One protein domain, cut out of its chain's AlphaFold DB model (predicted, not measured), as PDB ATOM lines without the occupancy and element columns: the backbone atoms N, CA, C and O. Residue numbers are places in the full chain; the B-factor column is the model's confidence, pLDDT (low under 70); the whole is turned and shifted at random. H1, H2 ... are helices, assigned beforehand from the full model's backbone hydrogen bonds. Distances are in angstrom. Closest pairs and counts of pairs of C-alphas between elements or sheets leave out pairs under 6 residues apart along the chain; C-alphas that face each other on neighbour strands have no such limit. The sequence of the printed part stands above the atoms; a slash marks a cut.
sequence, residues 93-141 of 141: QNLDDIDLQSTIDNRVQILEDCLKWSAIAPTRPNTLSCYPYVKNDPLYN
ATOM      1  N   GLN A  93      42.846  19.618  48.285       87.56
ATOM      2  CA  GLN A  93      41.804  19.141  47.355       87.56
ATOM      3  C   GLN A  93      42.335  18.164  46.298       87.56
ATOM      4  O   GLN A  93      41.615  17.289  45.838       87.56
ATOM      5  N   ASN A  94      43.599  18.315  45.904       89.19
ATOM      6  CA  ASN A  94      44.279  17.402  44.990       89.19
ATOM      7  C   ASN A  94      44.431  15.996  45.577       89.19
ATOM      8  O   ASN A  94      44.241  15.019  44.863       89.19
ATOM      9  N   LEU A  95      44.746  15.895  46.871       92.69
ATOM     10  CA  LEU A  95      44.846  14.609  47.557       92.69
ATOM     11  C   LEU A  95      43.455  14.013  47.779       92.69
ATOM     12  O   LEU A  95      43.290  12.823  47.554       92.69
ATOM     13  N   ASP A  96      42.472  14.831  48.180       91.38
ATOM     14  CA  ASP A  96      41.079  14.387  48.359       91.38
ATOM     15  C   ASP A  96      40.503  13.789  47.072       91.38
ATOM     16  O   ASP A  96      39.826  12.765  47.103       91.38
ATOM     17  N   ASP A  97      40.789  14.417  45.932       91.38
ATOM     18  CA  ASP A  97      40.302  13.941  44.643       91.38
ATOM     19  C   ASP A  97      40.985  12.630  44.222       91.38
ATOM     20  O   ASP A  97      40.305  11.710  43.785       91.38
ATOM     21  N   ILE A  98      42.300  12.473  44.420       93.31
ATOM     22  CA  ILE A  98      42.981  11.195  44.130       93.31
ATOM     23  C   ILE A  98      42.489  10.077  45.055       93.31
ATOM     24  O   ILE A  98      42.282   8.958  44.594       93.31
ATOM     25  N   ASP A  99      42.291  10.369  46.339       94.25
ATOM     26  CA  ASP A  99      41.774   9.421  47.334       94.25
ATOM     27  C   ASP A  99      40.389   8.900  46.915       94.25
ATOM     28  O   ASP A  99      40.130   7.701  46.929       94.25
ATOM     29  N   LEU A 100      39.525   9.787  46.401       92.50
ATOM     30  CA  LEU A 100      38.212   9.413  45.870       92.50
ATOM     31  C   LEU A 100      38.284   8.584  44.574       92.50
ATOM     32  O   LEU A 100      37.378   7.794  44.303       92.50
ATOM     33  N   GLN A 101      39.317   8.787  43.752       90.31
ATOM     34  CA  GLN A 101      39.453   8.170  42.425       90.31
ATOM     35  C   GLN A 101      40.398   6.955  42.389       90.31
ATOM     36  O   GLN A 101      40.572   6.351  41.329       90.31
ATOM     37  N   SER A 102      41.029   6.587  43.502       92.56
ATOM     38  CA  SER A 102      42.040   5.527  43.551       92.56
ATOM     39  C   SER A 102      41.776   4.527  44.676       92.56
ATOM     40  O   SER A 102      40.894   4.704  45.506       92.56
ATOM     41  N   THR A 103      42.544   3.439  44.690       93.94
ATOM     42  CA  THR A 103      42.539   2.444  45.776       93.94
ATOM     43  C   THR A 103      43.728   2.642  46.723       93.94
ATOM     44  O   THR A 103      44.207   1.682  47.323       93.94
ATOM     45  N   ILE A 104      44.309   3.845  46.758       92.88
ATOM     46  CA  ILE A 104      45.482   4.147  47.581       92.88
ATOM     47  C   ILE A 104      44.996   4.524  48.980       92.88
ATOM     48  O   ILE A 104      44.585   5.651  49.212       92.88
ATOM     49  N   ASP A 105      45.116   3.609  49.940       88.88
ATOM     50  CA  ASP A 105      44.574   3.805  51.297       88.88
ATOM     51  C   ASP A 105      45.377   4.792  52.175       88.88
ATOM     52  O   ASP A 105      45.037   5.039  53.334       88.88
ATOM     53  N   ASN A 106      46.491   5.335  51.670       92.94
ATOM     54  CA  ASN A 106      47.392   6.190  52.438       92.94
ATOM     55  C   ASN A 106      47.643   7.533  51.743       92.94
ATOM     56  O   ASN A 106      48.309   7.613  50.714       92.94
ATOM     57  N   ARG A 107      47.220   8.627  52.383       93.56
ATOM     58  CA  ARG A 107      47.404   9.991  51.862       93.56
ATOM     59  C   ARG A 107      48.864  10.428  51.735       93.56
ATOM     60  O   ARG A 107      49.171  11.262  50.889       93.56
ATOM     61  N   VAL A 108      49.766   9.878  52.550       95.62
ATOM     62  CA  VAL A 108      51.211  10.130  52.410       95.62
ATOM     63  C   VAL A 108      51.737   9.475  51.134       95.62
ATOM     64  O   VAL A 108      52.553  10.082  50.449       95.62
ATOM     65  N   GLN A 109      51.212   8.299  50.775       95.88
ATOM     66  CA  GLN A 109      51.539   7.642  49.508       95.88
ATOM     67  C   GLN A 109      51.048   8.477  48.323       95.88
ATOM     68  O   GLN A 109      51.817   8.730  47.406       95.88
ATOM     69  N   ILE A 110      49.811   8.985  48.382       95.56
ATOM     70  CA  ILE A 110      49.271   9.894  47.357       95.56
ATOM     71  C   ILE A 110      50.176  11.124  47.188       95.56
ATOM     72  O   ILE A 110      50.490  11.516  46.066       95.56
ATOM     73  N   LEU A 111      50.624  11.732  48.294       94.44
ATOM     74  CA  LEU A 111      51.526  12.884  48.250       94.44
ATOM     75  C   LEU A 111      52.883  12.534  47.620       94.44
ATOM     76  O   LEU A 111      53.391  13.299  46.802       94.44
ATOM     77  N   GLU A 112      53.466  11.394  47.994       95.06
ATOM     78  CA  GLU A 112      54.722  10.899  47.419       95.06
ATOM     79  C   GLU A 112      54.582  10.634  45.915       95.06
ATOM     80  O   GLU A 112      55.464  10.990  45.132       95.06
ATOM     81  N   ASP A 113      53.461  10.055  45.496       94.88
ATOM     82  CA  ASP A 113      53.201   9.747  44.097       94.88
ATOM     83  C   ASP A 113      53.004  11.022  43.268       94.88
ATOM     84  O   ASP A 113      53.596  11.133  42.195       94.88
ATOM     85  N   CYS A 114      52.323  12.048  43.793       92.88
ATOM     86  CA  CYS A 114      52.273  13.375  43.163       92.88
ATOM     87  C   CYS A 114      53.676  13.965  42.919       92.88
ATOM     88  O   CYS A 114      53.926  14.549  41.861       92.88
ATOM     89  N   LEU A 115      54.610  13.785  43.864       93.00
ATOM     90  CA  LEU A 115      56.002  14.216  43.694       93.00
ATOM     91  C   LEU A 115      56.721  13.398  42.614       93.00
ATOM     92  O   LEU A 115      57.409  13.976  41.773       93.00
ATOM     93  N   LYS A 116      56.537  12.072  42.588       94.38
ATOM     94  CA  LYS A 116      57.122  11.190  41.558       94.38
ATOM     95  C   LYS A 116      56.590  11.490  40.161       94.38
ATOM     96  O   LYS A 116      57.341  11.414  39.193       94.38
ATOM     97  N   TRP A 117      55.309  11.827  40.052       93.31
ATOM     98  CA  TRP A 117      54.672  12.201  38.791       93.31
ATOM     99  C   TRP A 117      55.016  13.623  38.350       93.31
ATOM    100  O   TRP A 117      54.667  13.998  37.234       93.31
ATOM    101  N   SER A 118      55.689  14.410  39.199       91.06
ATOM    102  CA  SER A 118      55.980  15.823  38.938       91.06
ATOM    103  C   SER A 118      54.707  16.623  38.604       91.06
ATOM    104  O   SER A 118      54.710  17.528  37.768       91.06
ATOM    105  N   ALA A 119      53.596  16.265  39.254       89.69
ATOM    106  CA  ALA A 119      52.272  16.816  38.994       89.69
ATOM    107  C   ALA A 119      51.557  17.097  40.317       89.69
ATOM    108  O   ALA A 119      51.248  16.186  41.083       89.69
ATOM    109  N   ILE A 120      51.246  18.371  40.580       88.44
ATOM    110  CA  ILE A 120      50.626  18.785  41.848       88.44
ATOM    111  C   ILE A 120      49.198  18.245  41.952       88.44
ATOM    112  O   ILE A 120      48.732  17.884  43.029       88.44
ATOM    113  N   ALA A 121      48.478  18.211  40.836       88.81
ATOM    114  CA  ALA A 121      47.075  17.826  40.801       88.81
ATOM    115  C   ALA A 121      46.778  17.116  39.467       88.81
ATOM    116  O   ALA A 121      46.299  17.772  38.536       88.81
ATOM    117  N   PRO A 122      47.122  15.815  39.369       89.00
ATOM    118  CA  PRO A 122      47.141  15.025  38.130       89.00
ATOM    119  C   PRO A 122      45.750  14.653  37.601       89.00
ATOM    120  O   PRO A 122      45.585  14.333  36.431       89.00
ATOM    121  N   THR A 123      44.732  14.693  38.455       87.88
ATOM    122  CA  THR A 123      43.352  14.342  38.099       87.88
ATOM    123  C   THR A 123      42.597  15.486  37.413       87.88
ATOM    124  O   THR A 123      41.467  15.322  36.948       87.88
ATOM    125  N   ARG A 124      43.222  16.665  37.308       81.62
ATOM    126  CA  ARG A 124      42.694  17.811  36.565       81.62
ATOM    127  C   ARG A 124      42.927  17.658  35.059       81.62
ATOM    128  O   ARG A 124      43.983  17.167  34.662       81.62
ATOM    129  N   PRO A 125      42.019  18.178  34.216       78.81
ATOM    130  CA  PRO A 125      40.758  18.849  34.564       78.81
ATOM    131  C   PRO A 125      39.574  17.877  34.740       78.81
ATOM    132  O   PRO A 125      38.431  18.322  34.780       78.81
ATOM    133  N   ASN A 126      39.823  16.564  34.773       84.06
ATOM    134  CA  ASN A 126      38.784  15.546  34.617       84.06
ATOM    135  C   ASN A 126      37.829  15.478  35.816       84.06
ATOM    136  O   ASN A 126      36.616  15.542  35.629       84.06
ATOM    137  N   THR A 127      38.365  15.339  37.031       84.75
ATOM    138  CA  THR A 127      37.566  15.184  38.265       84.75
ATOM    139  C   THR A 127      37.747  16.362  39.212       84.75
ATOM    140  O   THR A 127      36.772  16.851  39.784       84.75
ATOM    141  N   LEU A 128      38.958  16.923  39.277       82.44
ATOM    142  CA  LEU A 128      39.215  18.166  39.990       82.44
ATOM    143  C   LEU A 128      39.041  19.378  39.060       82.44
ATOM    144  O   LEU A 128      39.694  19.506  38.025       82.44
ATOM    145  N   SER A 129      38.174  20.309  39.462       78.81
ATOM    146  CA  SER A 129      37.925  21.551  38.720       78.81
ATOM    147  C   SER A 129      39.143  22.478  38.733       78.81
ATOM    148  O   SER A 129      39.735  22.726  39.784       78.81
ATOM    149  N   CYS A 130      39.491  23.062  37.584       75.88
ATOM    150  CA  CYS A 130      40.608  24.005  37.482       75.88
ATOM    151  C   CYS A 130      40.487  24.967  36.313       75.88
ATOM    152  O   CYS A 130      39.683  24.731  35.415       75.88
ATOM    153  N   TYR A 131      41.286  26.040  36.337       75.94
ATOM    154  CA  TYR A 131      41.360  27.024  35.256       75.94
ATOM    155  C   TYR A 131      41.763  26.364  33.931       75.94
ATOM    156  O   TYR A 131      42.701  25.560  33.939       75.94
ATOM    157  N   PRO A 132      41.085  26.664  32.800       76.12
ATOM    158  CA  PRO A 132      41.405  26.068  31.513       76.12
ATOM    159  C   PRO A 132      42.646  26.755  30.938       76.12
ATOM    160  O   PRO A 132      42.559  27.654  30.098       76.12
ATOM    161  N   TYR A 133      43.822  26.358  31.415       71.56
ATOM    162  CA  TYR A 133      45.081  26.830  30.854       71.56
ATOM    163  C   TYR A 133      45.209  26.351  29.406       71.56
ATOM    164  O   TYR A 133      45.167  25.158  29.120       71.56
ATOM    165  N   VAL A 134      45.358  27.297  28.477       72.56
ATOM    166  CA  VAL A 134      45.507  26.997  27.041       72.56
ATOM    167  C   VAL A 134      46.965  26.673  26.689       72.56
ATOM    168  O   VAL A 134      47.226  25.926  25.748       72.56
ATOM    169  N   LYS A 135      47.928  27.236  27.431       75.06
ATOM    170  CA  LYS A 135      49.376  27.008  27.293       75.06
ATOM    171  C   LYS A 135      50.035  27.100  28.670       75.06
ATOM    172  O   LYS A 135      49.651  27.983  29.431       75.06
ATOM    173  N   ASN A 136      51.033  26.249  28.925       71.75
ATOM    174  CA  ASN A 136      51.829  26.177  30.160       71.75
ATOM    175  C   ASN A 136      50.959  26.112  31.429       71.75
ATOM    176  O   ASN A 136      50.723  27.131  32.075       71.75
ATOM    177  N   ASP A 137      50.464  24.916  31.769       74.56
ATOM    178  CA  ASP A 137      49.734  24.699  33.025       74.56
ATOM    179  C   ASP A 137      50.724  24.762  34.207       74.56
ATOM    180  O   ASP A 137      51.599  23.906  34.284       74.56
ATOM    181  N   PRO A 138      50.596  25.729  35.137       74.44
ATOM    182  CA  PRO A 138      51.517  25.904  36.266       74.44
ATOM    183  C   PRO A 138      51.469  24.773  37.306       74.44
ATOM    184  O   PRO A 138      52.189  24.817  38.299       74.44
ATOM    185  N   LEU A 139      50.577  23.799  37.140       73.62
ATOM    186  CA  LEU A 139      50.384  22.685  38.067       73.62
ATOM    187  C   LEU A 139      50.985  21.364  37.560       73.62
ATOM    188  O   LEU A 139      50.894  20.340  38.249       73.62
ATOM    189  N   TYR A 140      51.607  21.413  36.383       65.56
ATOM    190  CA  TYR A 140      52.512  20.406  35.845       65.56
ATOM    191  C   TYR A 140      53.879  21.073  35.650       65.56
ATOM    192  O   TYR A 140      53.946  22.178  35.113       65.56
ATOM    193  N   ASN A 141      54.942  20.423  36.123       56.41
ATOM    194  CA  ASN A 141      56.318  20.877  35.897       56.41
ATOM    195  C   ASN A 141      56.871  20.341  34.576       56.41
ATOM    196  O   ASN A 141      56.556  19.175  34.243       56.41
TER     197      ASN A 141
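AT A GLANCE: This is residues 93 to 141 of the 141 residues of the protein "Hypothetical protein" of Rotaria magnacalcarata (UniProt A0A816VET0). There is little regular structure here: two short helices, H2 and H1, sit about perpendicular to each other at one end, and a long stretch without a named element, residues 117 to 141, loops out to the other end near Lys 135 and folds back. The printed part has 49 residues, with H1 then H2 along the chain and no named strand. The class is all helix, though the named elements hold 19 residues, under half. The whole is compact, with a radius of gyration of the C-alphas of 10.9 A, but elongated, spanning 34 by 20 by 13 A.

HOW THE PARTS SIT: H2, residues 107 to 116, touches H1, residues 93 to 101; their closest C-alphas, those of Ile 110 and Leu 95, are 6.5 A apart. Their lines are about perpendicular, at 76 degrees. In both helices every O i to N i+4 pair is within hydrogen-bond range.

IN THESE COORDINATES: H2 is 14.2 A long and ends at C-alpha 116 (57.122, 11.190, 41.558). H1 is 12.3 A long and begins at C-alpha 93 (41.804, 19.141, 47.355).

THE WHOLE: The two C-alphas farthest apart, those of Asp 105 and Lys 135, are 33.7 A apart. The printed part has no cut, and the link from H1 to H2 is tight. Residues 140 to 141 have pLDDT under 70.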